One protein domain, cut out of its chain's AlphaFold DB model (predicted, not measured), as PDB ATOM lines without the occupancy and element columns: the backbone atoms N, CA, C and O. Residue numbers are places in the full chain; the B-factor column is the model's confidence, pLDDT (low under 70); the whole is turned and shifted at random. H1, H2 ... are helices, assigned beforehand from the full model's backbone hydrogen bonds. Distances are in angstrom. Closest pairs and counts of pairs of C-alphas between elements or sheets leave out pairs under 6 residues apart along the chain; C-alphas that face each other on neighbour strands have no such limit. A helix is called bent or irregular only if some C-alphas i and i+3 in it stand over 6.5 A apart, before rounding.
ATOM      1  N   GLY A 387     344.525 465.733 469.794       46.12
ATOM      2  CA  GLY A 387     343.137 465.272 469.650       46.12
ATOM      3  C   GLY A 387     342.451 465.525 468.302       46.12
ATOM      4  O   GLY A 387     341.540 464.780 467.954       46.12
ATOM      5  N   ASN A 388     342.909 466.484 467.488       54.62
ATOM      6  CA  ASN A 388     342.252 466.761 466.201       54.62
ATOM      7  C   ASN A 388     342.476 465.676 465.144       54.62
ATOM      8  O   ASN A 388     341.613 465.469 464.301       54.62
ATOM      9  N   LYS A 389     343.584 464.929 465.196       57.12
ATOM     10  CA  LYS A 389     343.905 463.982 464.116       57.12
ATOM     11  C   LYS A 389     343.045 462.725 464.163       57.12
ATOM     12  O   LYS A 389     342.677 462.202 463.122       57.12
ATOM     13  N   HIS A 390     342.703 462.234 465.354       56.09
ATOM     14  CA  HIS A 390     341.905 461.011 465.458       56.09
ATOM     15  C   HIS A 390     340.446 461.238 465.048       56.09
ATOM     16  O   HIS A 390     339.882 460.404 464.341       56.09
ATOM     17  N   HIS A 391     339.874 462.384 465.425       67.25
ATOM     18  CA  HIS A 391     338.543 462.786 464.977       67.25
ATOM     19  C   HIS A 391     338.505 463.023 463.458       67.25
ATOM     20  O   HIS A 391     337.555 462.628 462.789       67.25
ATOM     21  N   GLU A 392     339.579 463.576 462.889       69.00
ATOM     22  CA  GLU A 392     339.727 463.741 461.441       69.00
ATOM     23  C   GLU A 392     339.823 462.392 460.703       69.00
ATOM     24  O   GLU A 392     339.228 462.242 459.638       69.00
ATOM     25  N   TYR A 393     340.477 461.377 461.285       72.31
ATOM     26  CA  TYR A 393     340.498 460.022 460.717       72.31
ATOM     27  C   TYR A 393     339.141 459.317 460.791       72.31
ATOM     28  O   TYR A 393     338.760 458.674 459.819       72.31
ATOM     29  N   LEU A 394     338.398 459.457 461.894       72.94
ATOM     30  CA  LEU A 394     337.035 458.915 461.994       72.94
ATOM     31  C   LEU A 394     336.124 459.544 460.935       72.94
ATOM     32  O   LEU A 394     335.490 458.833 460.165       72.94
ATOM     33  N   LYS A 395     336.190 460.870 460.777       82.12
ATOM     34  CA  LYS A 395     335.432 461.590 459.747       82.12
ATOM     35  C   LYS A 395     335.835 461.196 458.318       82.12
ATOM     36  O   LYS A 395     335.007 461.234 457.413       82.12
ATOM     37  N   GLN A 396     337.097 460.826 458.089       79.81
ATOM     38  CA  GLN A 396     337.543 460.288 456.798       79.81
ATOM     39  C   GLN A 396     337.020 458.872 456.537       79.81
ATOM     40  O   GLN A 396     336.722 458.563 455.385       79.81
ATOM     41  N   ILE A 397     336.904 458.033 457.570       78.81
ATOM     42  CA  ILE A 397     336.322 456.687 457.458       78.81
ATOM     43  C   ILE A 397     334.835 456.791 457.110       78.81
ATOM     44  O   ILE A 397     334.414 456.191 456.124       78.81
ATOM     45  N   ASP A 398     334.081 457.639 457.811       83.94
ATOM     46  CA  ASP A 398     332.650 457.832 457.537       83.94
ATOM     47  C   ASP A 398     332.411 458.320 456.096       83.94
ATOM     48  O   ASP A 398     331.565 457.802 455.368       83.94
ATOM     49  N   ASN A 399     333.233 459.264 455.627       88.88
ATOM     50  CA  ASN A 399     333.148 459.808 454.268       88.88
ATOM     51  C   ASN A 399     333.550 458.773 453.189       88.88
ATOM     52  O   ASN A 399     333.051 458.794 452.062       88.88
ATOM     53  N   MET A 400     334.446 457.838 453.519       82.44
ATOM     54  CA  MET A 400     334.789 456.704 452.652       82.44
ATOM     55  C   MET A 400     333.641 455.692 452.560       82.44
ATOM     56  O   MET A 400     333.350 455.206 451.463       82.44
ATOM     57  N   ASP A 401     332.963 455.413 453.672       87.06
ATOM     58  CA  ASP A 401     331.818 454.502 453.707       87.06
ATOM     59  C   ASP A 401     330.607 455.070 452.957       87.06
ATOM     60  O   ASP A 401     329.954 454.342 452.204       87.06
ATOM     61  N   GLU A 402     330.342 456.375 453.055       88.12
ATOM     62  CA  GLU A 402     329.315 457.038 452.239       88.12
ATOM     63  C   GLU A 402     329.618 456.941 450.737       88.12
ATOM     64  O   GLU A 402     328.743 456.588 449.940       88.12
ATOM     65  N   ARG A 403     330.875 457.176 450.330       86.81
ATOM     66  CA  ARG A 403     331.301 457.021 448.928       86.81
ATOM     67  C   ARG A 403     331.161 455.586 448.437       86.81
ATOM     68  O   ARG A 403     330.753 455.374 447.295       86.81
ATOM     69  N   ARG A 404     331.471 454.602 449.284       89.69
ATOM     70  CA  ARG A 404     331.284 453.182 448.970       89.69
ATOM     71  C   ARG A 404     329.808 452.854 448.748       89.69
ATOM     72  O   ARG A 404     329.482 452.268 447.717       89.69
ATOM     73  N   LYS A 405     328.921 453.278 449.656       90.88
ATOM     74  CA  LYS A 405     327.464 453.086 449.526       90.88
ATOM     75  C   LYS A 405     326.924 453.728 448.244       90.88
ATOM     76  O   LYS A 405     326.148 453.107 447.520       90.88
ATOM     77  N   LEU A 406     327.385 454.936 447.908       91.06
ATOM     78  CA  LEU A 406     327.000 455.615 446.667       91.06
ATOM     79  C   LEU A 406     327.464 454.849 445.417       91.06
ATOM     80  O   LEU A 406     326.701 454.716 444.459       91.06
ATOM     81  N   ALA A 407     328.691 454.320 445.425       87.75
ATOM     82  CA  ALA A 407     329.219 453.516 444.326       87.75
ATOM     83  C   ALA A 407     328.452 452.191 444.150       87.75
ATOM     84  O   ALA A 407     328.171 451.797 443.018       87.75
ATOM     85  N   GLU A 408     328.061 451.529 445.243       89.94
ATOM     86  CA  GLU A 408     327.212 450.328 445.207       89.94
ATOM     87  C   GLU A 408     325.822 450.636 444.626       89.94
ATOM     88  O   GLU A 408     325.344 449.917 443.747       89.94
ATOM     89  N   LEU A 409     325.223 451.766 445.008       92.12
ATOM     90  CA  LEU A 409     323.935 452.207 444.471       92.12
ATOM     91  C   LEU A 409     324.016 452.585 442.980       92.12
ATOM     92  O   LEU A 409     323.120 452.261 442.198       92.12
ATOM     93  N   MET A 410     325.105 453.230 442.542       91.44
ATOM     94  CA  MET A 410     325.361 453.485 441.116       91.44
ATOM     95  C   MET A 410     325.553 452.186 440.328       91.44
ATOM     96  O   MET A 410     325.035 452.058 439.218       91.44
ATOM     97  N   LYS A 411     326.252 451.208 440.911       90.62
ATOM     98  CA  LYS A 411     326.453 449.881 440.326       90.62
ATOM     99  C   LYS A 411     325.111 449.169 440.110       90.62
ATOM    100  O   LYS A 411     324.872 448.639 439.026       90.62
ATOM    101  N   GLU A 412     324.201 449.222 441.081       92.94
ATOM    102  CA  GLU A 412     322.859 448.641 440.946       92.94
ATOM    103  C   GLU A 412     321.999 449.368 439.899       92.94
ATOM    104  O   GLU A 412     321.366 448.722 439.061       92.94
ATOM    105  N   LYS A 413     322.040 450.706 439.859       92.69
ATOM    106  CA  LYS A 413     321.353 451.487 438.815       92.69
ATOM    107  C   LYS A 413     321.858 451.153 437.412       92.69
ATOM    108  O   LYS A 413     321.047 450.986 436.502       92.69
ATOM    109  N   LEU A 414     323.174 451.019 437.238       92.75
ATOM    110  CA  LEU A 414     323.780 450.647 435.959       92.75
ATOM    111  C   LEU A 414     323.363 449.234 435.532       92.75
ATOM    112  O   LEU A 414     323.044 449.010 434.367       92.75
ATOM    113  N   HIS A 415     323.309 448.295 436.477       93.94
ATOM    114  CA  HIS A 415     322.823 446.942 436.225       93.94
ATOM    115  C   HIS A 415     321.370 446.935 435.728       93.94
ATOM    116  O   HIS A 415     321.076 446.381 434.669       93.94
ATOM    117  N   GLN A 416     320.476 447.619 436.448       93.38
ATOM    118  CA  GLN A 416     319.070 447.743 436.059       93.38
ATOM    119  C   GLN A 416     318.894 448.457 434.716       93.38
ATOM    120  O   GLN A 416     317.966 448.142 433.975       93.38
ATOM    121  N   PHE A 417     319.749 449.435 434.409       95.88
ATOM    122  CA  PHE A 417     319.770 450.111 433.116       95.88
ATOM    123  C   PHE A 417     320.151 449.148 431.987       95.88
ATOM    124  O   PHE A 417     319.431 449.082 430.994       95.88
ATOM    125  N   CYS A 418     321.213 448.353 432.164       94.19
ATOM    126  CA  CYS A 418     321.632 447.360 431.172       94.19
ATOM    127  C   CYS A 418     320.519 446.343 430.897       94.19
ATOM    128  O   CYS A 418     320.170 446.122 429.742       94.19
ATOM    129  N   ILE A 419     319.907 445.792 431.955       94.81
ATOM    130  CA  ILE A 419     318.774 444.865 431.826       94.81
ATOM    131  C   ILE A 419     317.623 445.538 431.076       94.81
ATOM    132  O   ILE A 419     317.121 444.982 430.106       94.81
ATOM    133  N   ARG A 420     317.231 446.758 431.472       95.19
ATOM    134  CA  ARG A 420     316.139 447.493 430.815       95.19
ATOM    135  C   ARG A 420     316.393 447.727 429.329       95.19
ATOM    136  O   ARG A 420     315.445 447.629 428.556       95.19
ATOM    137  N   ILE A 421     317.623 448.054 428.934       93.19
ATOM    138  CA  ILE A 421     317.967 448.242 427.522       93.19
ATOM    139  C   ILE A 421     317.887 446.919 426.764       93.19
ATOM    140  O   ILE A 421     317.210 446.871 425.741       93.19
ATOM    141  N   LEU A 422     318.489 445.844 427.280       93.44
ATOM    142  CA  LEU A 422     318.423 444.527 426.637       93.44
ATOM    143  C   LEU A 422     316.972 444.046 426.478       93.44
ATOM    144  O   LEU A 422     316.574 443.644 425.390       93.44
ATOM    145  N   THR A 423     316.140 444.188 427.516       92.62
ATOM    146  CA  THR A 423     314.709 443.849 427.436       92.62
ATOM    147  C   THR A 423     313.962 444.706 426.407       92.62
ATOM    148  O   THR A 423     312.997 444.236 425.809       92.62
ATOM    149  N   LYS A 424     314.354 445.972 426.208       92.94
ATOM    150  CA  LYS A 424     313.744 446.832 425.181       92.94
ATOM    151  C   LYS A 424     314.137 446.391 423.772       92.94
ATOM    152  O   LYS A 424     313.250 446.332 422.928       92.94
ATOM    153  N   PHE A 425     315.404 446.054 423.537       90.31
ATOM    154  CA  PHE A 425     315.857 445.547 422.239       90.31
ATOM    155  C   PHE A 425     315.165 444.233 421.865       90.31
ATOM    156  O   PHE A 425     314.640 444.129 420.764       90.31
ATOM    157  N   ASP A 426     315.020 443.292 422.805       89.75
ATOM    158  CA  ASP A 426     314.263 442.053 422.556       89.75
ATOM    159  C   ASP A 426     312.814 442.321 422.123       89.75
ATOM    160  O   ASP A 426     312.281 441.666 421.227       89.75
ATOM    161  N   LYS A 427     312.165 443.314 422.747       89.62
ATOM    162  CA  LYS A 427     310.794 443.702 422.388       89.62
ATOM    163  C   LYS A 427     310.702 444.279 420.978       89.62
ATOM    164  O   LYS A 427     309.722 444.000 420.294       89.62
ATOM    165  N   VAL A 428     311.682 445.083 420.561       88.19
ATOM    166  CA  VAL A 428     311.727 445.681 419.214       88.19
ATOM    167  C   VAL A 428     311.980 444.603 418.163       88.19
ATOM    168  O   VAL A 428     311.249 444.531 417.176       88.19
ATOM    169  N   ASN A 429     312.908 443.686 418.438       86.00
ATOM    170  CA  ASN A 429     313.306 442.627 417.508       86.00
ATOM    171  C   ASN A 429     312.315 441.458 417.453       86.00
ATOM    172  O   ASN A 429     312.525 440.498 416.712       86.00
ATOM    173  N   LYS A 430     311.227 441.523 418.238       85.81
ATOM    174  CA  LYS A 430     310.197 440.478 418.367       85.81
ATOM    175  C   LYS A 430     310.782 439.098 418.709       85.81
ATOM    176  O   LYS A 430     310.164 438.071 418.425       85.81
ATOM    177  N   THR A 431     311.959 439.058 419.328       76.25
ATOM    178  CA  THR A 431     312.559 437.833 419.851       76.25
ATOM    179  C   THR A 431     311.836 437.416 421.133       76.25
ATOM    180  O   THR A 431     311.235 438.236 421.831       76.25
ATOM    181  N   GLN A 432     311.836 436.115 421.446       82.88
ATOM    182  CA  GLN A 432     311.230 435.639 422.692       82.88
ATOM    183  C   GLN A 432     311.878 436.354 423.891       82.88
ATOM    184  O   GLN A 432     313.107 436.445 423.933       82.88
ATOM    185  N   PRO A 433     311.083 436.849 424.858       80.19
ATOM    186  CA  PRO A 433     311.588 437.668 425.952       80.19
ATOM    187  C   PRO A 433     312.582 436.870 426.799       80.19
ATOM    188  O   PRO A 433     312.193 435.946 427.518       80.19
ATOM    189  N   ARG A 434     313.867 437.233 426.738       86.06
ATOM    190  CA  ARG A 434     314.882 436.634 427.606       86.06
ATOM    191  C   ARG A 434     314.829 437.267 428.989       86.06
ATOM    192  O   ARG A 434     314.671 438.480 429.154       86.06
ATOM    193  N   LYS A 435     315.005 436.440 430.018       89.81
ATOM    194  CA  LYS A 435     315.115 436.904 431.403       89.81
ATOM    195  C   LYS A 435     316.551 437.322 431.718       89.81
ATOM    196  O   LYS A 435     317.263 436.657 432.465       89.81
ATOM    197  N   TYR A 436     316.962 438.471 431.188       88.69
ATOM    198  CA  TYR A 436     318.310 439.018 431.391       88.69
ATOM    199  C   TYR A 436     318.694 439.250 432.863       88.69
ATOM    200  O   TYR A 436     319.878 439.324 433.181       88.69
ATOM    201  N   SER A 437     317.712 439.348 433.767       86.81
ATOM    202  CA  SER A 437     317.936 439.431 435.216       86.81
ATOM    203  C   SER A 437     318.440 438.130 435.842       86.81
ATOM    204  O   SER A 437     319.107 438.180 436.869       86.81
ATOM    205  N   GLU A 438     318.098 436.979 435.260       88.94
ATOM    206  CA  GLU A 438     318.569 435.663 435.710       88.94
ATOM    207  C   GLU A 438     319.909 435.315 435.039       88.94
ATOM    208  O   GLU A 438     320.780 434.717 435.664       88.94
ATOM    209  N   GLU A 439     320.100 435.744 433.786       90.44
ATOM    210  CA  GLU A 439     321.296 435.447 432.986       90.44
ATOM    211  C   GLU A 439     322.526 436.260 433.418       90.44
ATOM    212  O   GLU A 439     323.634 435.729 433.473       90.44
ATOM    213  N   PHE A 440     322.343 437.535 433.775       90.50
ATOM    214  CA  PHE A 440     323.420 438.386 434.276       90.50
ATOM    215  C   PHE A 440     323.213 438.663 435.761       90.50
ATOM    216  O   PHE A 440     322.412 439.513 436.142       90.50
ATOM    217  N   GLY A 441     323.971 437.986 436.620       89.94
ATOM    218  CA  GLY A 441     323.923 438.259 438.058       89.94
ATOM    219  C   GLY A 441     324.392 439.684 438.402       89.94
ATOM    220  O   GLY A 441     325.175 440.292 437.667       89.94
ATOM    221  N   LYS A 442     324.006 440.203 439.581       85.75
ATOM    222  CA  LYS A 442     324.379 441.558 440.065       85.75
ATOM    223  C   LYS A 442     325.895 441.845 440.044       85.75
ATOM    224  O   LYS A 442     326.321 443.001 440.024       85.75
ATOM    225  N   GLN A 443     326.740 440.812 440.057       88.50
ATOM    226  CA  GLN A 443     328.200 440.953 440.004       88.50
ATOM    227  C   GLN A 443     328.766 441.065 438.576       88.50
ATOM    228  O   GLN A 443     329.874 441.570 438.403       88.50
ATOM    229  N   GLN A 444     328.010 440.677 437.547       92.50
ATOM    230  CA  GLN A 444     328.465 440.561 436.154       92.50
ATOM    231  C   GLN A 444     328.113 441.783 435.289       92.50
ATOM    232  O   GLN A 444     327.919 441.683 434.079       92.50
ATOM    233  N   ILE A 445     328.073 442.981 435.877       92.12
ATOM    234  CA  ILE A 445     327.673 444.215 435.170       92.12
ATOM    235  C   ILE A 445     328.535 444.501 433.944       92.12
ATOM    236  O   ILE A 445     328.019 444.964 432.933       92.12
ATOM    237  N   LYS A 446     329.833 444.186 433.999       91.31
ATOM    238  CA  LYS A 446     330.729 444.356 432.850       91.31
ATOM    239  C   LYS A 446     330.276 443.516 431.651       91.31
ATOM    240  O   LYS A 446     330.327 444.002 430.529       91.31
ATOM    241  N   GLN A 447     329.807 442.291 431.889       93.56
ATOM    242  CA  GLN A 447     329.316 441.398 430.837       93.56
ATOM    243  C   GLN A 447     327.961 441.873 430.303       93.56
ATOM    244  O   GLN A 447     327.796 441.965 429.090       93.56
ATOM    245  N   ALA A 448     327.046 442.280 431.191       91.62
ATOM    246  CA  ALA A 448     325.760 442.858 430.796       91.62
ATOM    247  C   ALA A 448     325.944 444.120 429.930       91.62
ATOM    248  O   ALA A 448     325.319 444.256 428.883       91.62
ATOM    249  N   PHE A 449     326.856 445.016 430.322       94.44
ATOM    250  CA  PHE A 449     327.160 446.233 429.569       94.44
ATOM    251  C   PHE A 449     327.834 445.936 428.223       94.44
ATOM    252  O   PHE A 449     327.491 446.539 427.211       94.44
ATOM    253  N   GLN A 450     328.762 444.974 428.178       94.00
ATOM    254  CA  GLN A 450     329.362 444.521 426.920       94.00
ATOM    255  C   GLN A 450     328.319 443.927 425.973       94.00
ATOM    256  O   GLN A 450     328.407 444.141 424.766       94.00
ATOM    257  N   GLN A 451     327.326 443.213 426.505       93.25
ATOM    258  CA  GLN A 451     326.247 442.665 425.698       93.25
ATOM    259  C   GLN A 451     325.326 443.766 425.168       93.25
ATOM    260  O   GLN A 451     325.026 443.756 423.979       93.25
ATOM    261  N   VAL A 452     324.967 444.758 425.995       93.75
ATOM    262  CA  VAL A 452     324.256 445.967 425.533       93.75
ATOM    263  C   VAL A 452     325.018 446.620 424.387       93.75
ATOM    264  O   VAL A 452     324.441 446.882 423.339       93.75
ATOM    265  N   HIS A 453     326.323 446.834 424.560       93.00
ATOM    266  CA  HIS A 453     327.160 447.446 423.536       93.00
ATOM    267  C   HIS A 453     327.173 446.633 422.236       93.00
ATOM    268  O   HIS A 453     327.061 447.208 421.159       93.00
ATOM    269  N   ARG A 454     327.279 445.298 422.305       93.81
ATOM    270  CA  ARG A 454     327.221 444.445 421.106       93.81
ATOM    271  C   ARG A 454     325.882 444.549 420.387       93.81
ATOM    272  O   ARG A 454     325.894 444.717 419.176       93.81
ATOM    273  N   VAL A 455     324.772 444.460 421.121       93.25
ATOM    274  CA  VAL A 455     323.419 444.532 420.545       93.25
ATOM    275  C   VAL A 455     323.197 445.892 419.888       93.25
ATOM    276  O   VAL A 455     322.822 445.945 418.728       93.25
ATOM    277  N   VAL A 456     323.539 446.986 420.575       91.56
ATOM    278  CA  VAL A 456     323.434 448.345 420.016       91.56
ATOM    279  C   VAL A 456     324.283 448.500 418.754       91.56
ATOM    280  O   VAL A 456     323.805 449.040 417.767       91.56
ATOM    281  N   MET A 457     325.531 448.018 418.758       90.69
ATOM    282  CA  MET A 457     326.411 448.117 417.586       90.69
ATOM    283  C   MET A 457     325.959 447.233 416.421       90.69
ATOM    284  O   MET A 457     326.256 447.554 415.275       90.69
ATOM    285  N   GLN A 458     325.289 446.114 416.696       91.25
ATOM    286  CA  GLN A 458     324.704 445.272 415.660       91.25
ATOM    287  C   GLN A 458     323.505 445.975 415.012       91.25
ATOM    288  O   GLN A 458     323.475 446.109 413.795       91.25
ATOM    289  N   GLU A 459     322.599 446.516 415.824       86.62
ATOM    290  CA  GLU A 459     321.439 447.286 415.357       86.62
ATOM    291  C   GLU A 459     321.836 448.540 414.580       86.62
ATOM    292  O   GLU A 459     321.219 448.866 413.568       86.62
ATOM    293  N   LEU A 460     322.900 449.230 415.009       85.50
ATOM    294  CA  LEU A 460     323.427 450.378 414.272       85.50
ATOM    295  C   LEU A 460     323.882 449.967 412.867       85.50
ATOM    296  O   LEU A 460     323.555 450.643 411.900       85.50
ATOM    297  N   LYS A 461     324.589 448.836 412.746       86.88
ATOM    298  CA  LYS A 461     325.052 448.313 411.453       86.88
ATOM    299  C   LYS A 461     323.902 447.855 410.559       86.88
ATOM    300  O   LYS A 461     323.955 448.072 409.354       86.88
ATOM    301  N   GLU A 462     322.882 447.220 411.130       84.81
ATOM    302  CA  GLU A 462     321.680 446.809 410.392       84.81
ATOM    303  C   GLU A 462     320.879 448.039 409.924       84.81
ATOM    304  O   GLU A 462     320.424 448.089 408.782       84.81
ATOM    305  N   SER A 463     320.805 449.087 410.751       78.25
ATOM    306  CA  SER A 463     320.163 450.360 410.398       78.25
ATOM    307  C   SER A 463     320.945 451.150 409.336       78.25
ATOM    308  O   SER A 463     320.331 451.756 408.458       78.25
ATOM    309  N   GLU A 464     322.285 451.120 409.365       77.56
ATOM    310  CA  GLU A 464     323.141 451.703 408.315       77.56
ATOM    311  C   GLU A 464     322.907 451.022 406.959       77.56
ATOM    312  O   GLU A 464     322.908 451.687 405.925       77.56
ATOM    313  N   GLN A 465     322.664 449.708 406.949       78.25
ATOM    314  CA  GLN A 465     322.394 448.952 405.720       78.25
ATOM    315  C   GLN A 465     320.984 449.178 405.166       78.25
ATOM    316  O   GLN A 465     320.798 449.121 403.950       78.25
ATOM    317  N   ASN A 466     320.004 449.461 406.027       73.81
ATOM    318  CA  ASN A 466     318.617 449.686 405.612       73.81
ATOM    319  C   ASN A 466     318.339 451.121 405.127       73.81
ATOM    320  O   ASN A 466     317.255 451.381 404.617       73.81
ATOM    321  N   GLY A 467     319.288 452.060 405.257       63.50
ATOM    322  CA  GLY A 467     319.097 453.465 404.858       63.50
ATOM    323  C   GLY A 467     318.114 454.250 405.743       63.50
ATOM    324  O   GLY A 467     317.868 455.431 405.503       63.50
ATOM    325  N   ASP A 468     317.586 453.625 406.799       60.50
ATOM    326  CA  ASP A 468     316.634 454.226 407.737       60.50
ATOM    327  C   ASP A 468     317.275 455.309 408.618       60.50
ATOM    328  O   ASP A 468     316.576 456.182 409.130       60.50
ATOM    329  N   ILE A 469     318.604 455.298 408.789       62.16
ATOM    330  CA  ILE A 469     319.313 456.302 409.601       62.16
ATOM    331  C   ILE A 469     319.200 457.695 408.977       62.16
ATOM    332  O   ILE A 469     318.925 458.652 409.700       62.16
ATOM    333  N   ASP A 470     319.329 457.812 407.654       62.44
ATOM    334  CA  ASP A 470     319.170 459.094 406.957       62.44
ATOM    335  C   ASP A 470     317.713 459.571 407.003       62.44
ATOM    336  O   ASP A 470     317.445 460.764 407.161       62.44
ATOM    337  N   TYR A 471     316.753 458.640 406.961       68.94
ATOM    338  CA  TYR A 471     315.336 458.951 407.135       68.94
ATOM    339  C   TYR A 471     315.041 459.460 408.558       68.94
ATOM    340  O   TYR A 471     314.455 460.533 408.705       68.94
ATOM    341  N   ILE A 472     315.527 458.778 409.603       65.50
ATOM    342  CA  ILE A 472     315.350 459.173 411.012       65.50
ATOM    343  C   ILE A 472     316.083 460.480 411.327       65.50
ATOM    344  O   ILE A 472     315.506 461.315 412.015       65.50
ATOM    345  N   LEU A 473     317.303 460.702 410.824       64.62
ATOM    346  CA  LEU A 473     318.017 461.977 410.986       64.62
ATOM    347  C   LEU A 473     317.262 463.126 410.303       64.62
ATOM    348  O   LEU A 473     317.102 464.186 410.907       64.62
ATOM    349  N   SER A 474     316.690 462.888 409.116       64.19
ATOM    350  CA  SER A 474     315.842 463.875 408.434       64.19
ATOM    351  C   SER A 474     314.510 464.133 409.156       64.19
ATOM    352  O   SER A 474     313.962 465.234 409.085       64.19
ATOM    353  N   GLU A 475     313.966 463.140 409.870       65.12
ATOM    354  CA  GLU A 475     312.754 463.268 410.685       65.12
ATOM    355  C   GLU A 475     313.061 463.961 412.029       65.12
ATOM    356  O   GLU A 475     312.269 464.785 412.487       65.12
ATOM    357  N   LEU A 476     314.241 463.717 412.616       57.44
ATOM    358  CA  LEU A 476     314.728 464.373 413.835       57.44
ATOM    359  C   LEU A 476     315.015 465.861 413.607       57.44
ATOM    360  O   LEU A 476     314.663 466.672 414.461       57.44
ATOM    361  N   GLU A 477     315.570 466.232 412.449       59.34
ATOM    362  CA  GLU A 477     315.713 467.634 412.025       59.34
ATOM    363  C   GLU A 477     314.355 468.312 411.771       59.34
ATOM    364  O   GLU A 477     314.204 469.516 411.988       59.34
ATOM    365  N   LYS A 478     313.325 467.551 411.369       57.72
ATOM    366  CA  LYS A 478     311.951 468.064 411.202       57.72
ATOM    367  C   LYS A 478     311.199 468.187 412.529       57.72
ATOM    368  O   LYS A 478     310.364 469.088 412.682       57.72
ATOM    369  N   THR A 479     311.473 467.327 413.510       53.59
ATOM    370  CA  THR A 479     310.927 467.473 414.864       53.59
ATOM    371  C   THR A 479     311.670 468.583 415.601       53.59
ATOM    372  O   THR A 479     312.827 468.448 415.969       53.59
ATOM    373  N   LYS A 480     310.983 469.707 415.823       50.34
ATOM    374  CA  LYS A 480     311.450 470.938 416.490       50.34
ATOM    375  C   LYS A 480     311.940 470.730 417.940       50.34
ATOM    376  O   LYS A 480     311.348 471.275 418.872       50.34
ATOM    377  N   ILE A 481     313.036 470.008 418.151       54.50
ATOM    378  CA  ILE A 481     313.670 469.832 419.467       54.50
ATOM    379  C   ILE A 481     314.240 471.169 419.978       54.50
ATOM    380  O   ILE A 481     314.247 471.418 421.184       54.50
ATOM    381  N   GLU A 482     314.585 472.102 419.084       53.12
ATOM    382  CA  GLU A 482     315.001 473.465 419.455       53.12
ATOM    383  C   GLU A 482     313.916 474.274 420.187       53.12
ATOM    384  O   GLU A 482     314.244 475.197 420.931       53.12
ATOM    385  N   LYS A 483     312.622 473.938 420.040       56.25
ATOM    386  CA  LYS A 483     311.546 474.685 420.719       56.25
ATOM    387  C   LYS A 483     311.192 474.156 422.110       56.25
ATOM    388  O   LYS A 483     310.598 474.896 422.891       56.25
ATOM    389  N   GLU A 484     311.548 472.917 422.446       55.06
ATOM    390  CA  GLU A 484     311.283 472.356 423.781       55.06
ATOM    391  C   GLU A 484     312.447 472.542 424.757       55.06
ATOM    392  O   GLU A 484     312.209 472.734 425.949       55.06
ATOM    393  N   THR A 485     313.690 472.594 424.273       55.41
ATOM    394  CA  THR A 485     314.874 472.843 425.118       55.41
ATOM    395  C   THR A 485     315.006 474.302 425.571       55.41
ATOM    396  O   THR A 485     315.679 474.574 426.565       55.41
ATOM    397  N   GLN A 486     314.311 475.234 424.906       58.09
ATOM    398  CA  GLN A 486     314.243 476.654 425.283       58.09
ATOM    399  C   GLN A 486     313.056 477.010 426.200       58.09
ATOM    400  O   GLN A 486     312.964 478.147 426.662       58.09
ATOM    401  N   LYS A 487     312.141 476.076 426.507       63.59
ATOM    402  CA  LYS A 487     311.061 476.336 427.476       63.59
ATOM    403  C   LYS A 487     311.637 476.443 428.890       63.59
ATOM    404  O   LYS A 487     312.259 475.501 429.381       63.59
ATOM    405  N   GLU A 488     311.364 477.560 429.573       62.53
ATOM    406  CA  GLU A 488     311.810 477.831 430.952       62.53
ATOM    407  C   GLU A 488     311.513 476.681 431.934       62.53
ATOM    408  O   GLU A 488     312.301 476.424 432.846       62.53
TER     409      GLU A 488
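What this domain is: This is residues 387 to 488 of the 585 residues of an uncharacterized protein of Tetrahymena thermophila (strain SB210) (UniProt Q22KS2). One very long helix, H1, makes the length of this extended model; its first part, residues 387 to 410, sticks out as a bare arm, while its last part forms a small body with H3, which packs on it at a slant and runs the same way. The short H2 also packs on H1, where the chain folds back between the two long helices, and beyond H3 the chain turns a square corner into a second, shorter free arm that holds H4, H5 and the tail. The printed part has 102 residues with five named helices, H1 to H5 in order, and no named strand; the class is all helix. The whole is extended, with a radius of gyration of the C-alphas of 21.5 A, and flat in outline, spanning 70 by 43 by 19 A.

How they stand to each other: The printed part begins with H1, residues 387 to 428, whose residues 387 to 410 stand free. H1 touches H2, residues 436 to 439, with its residues 419 to 423 alone; the closest C-alphas are those of Ile 419 and Tyr 436, 5.9 A apart. H3, residues 445 to 466, follows H2, and the two are only just apart, with their closest C-alphas 8.4 A from each other. H1 and H3 touch, with 14 pairs of C-alphas within 8 A, through residues 411 to 425 of H1 and residues 445 to 455 of H3 alone. Their closest C-alphas are those of His 415 and Ile 445, 5.7 A apart. They run the same way at a steep tilt of 38 degrees. H4, residues 468 to 478, is close to H3 but not clearly touching it; the closest C-alphas are those of Ser 463 and Ile 469, 6.1 A apart. The lines of H3 and H4 stand about perpendicular, at 90 degrees. H5, residues 481 to 484, and H4 meet only through their link. H1 is apart from both H4 and H5. In H3 and H4 each O i to N i+4 pair is within hydrogen-bond range, in H1 37 of 38 are, and H2 and H5 are too short for such a pair.

Where its parts are: H1 has 42 residues and starts at C-alpha 387, at (343.137, 465.272, 469.650); it measures 62.6 A from first to last C-alpha and ends at C-alpha 428, at (311.727, 445.681, 419.214). It is neither bent nor irregular, but only just: C-alphas 387 and 390 are 6.1 A apart. H2, four residues, measures 4.9 A. H3 has 22 residues and runs 31.4 A from C-alpha 445, at (327.673, 444.215, 435.170), to C-alpha 466. H4 has 11 residues and measures 15.0 A. H5, four residues and 5.5 A, ends at C-alpha 484, at (311.283, 472.356, 423.781).

The domain as a whole: The two C-alphas farthest apart are those of Gly 387 and Asn 466, at 70.3 A, and the first and last printed C-alphas, of Gly 387 and Glu 488, are 51.3 A apart. Besides residues 387 to 410, two more stretches stand free: residues 461 to 468, of which 461 to 466 belong to H3, and residues 470 to 488, of which 470 to 478 belong to H4 and 481 to 484 to H5. Without these three stretches, the body has 51 residues, spans 33 by 22 by 15 A and has a radius of gyration of 10.7 A. The link from H1 to H2, seven residues, is short, and the links H2 to H3, H3 to H4 and H4 to H5 are tight. The printed part has no cut. Its mean pLDDT is 80.4; residues 387 to 392 and 467 to 488 are under 70, and the mean is 63 for H4 and 55 for H5.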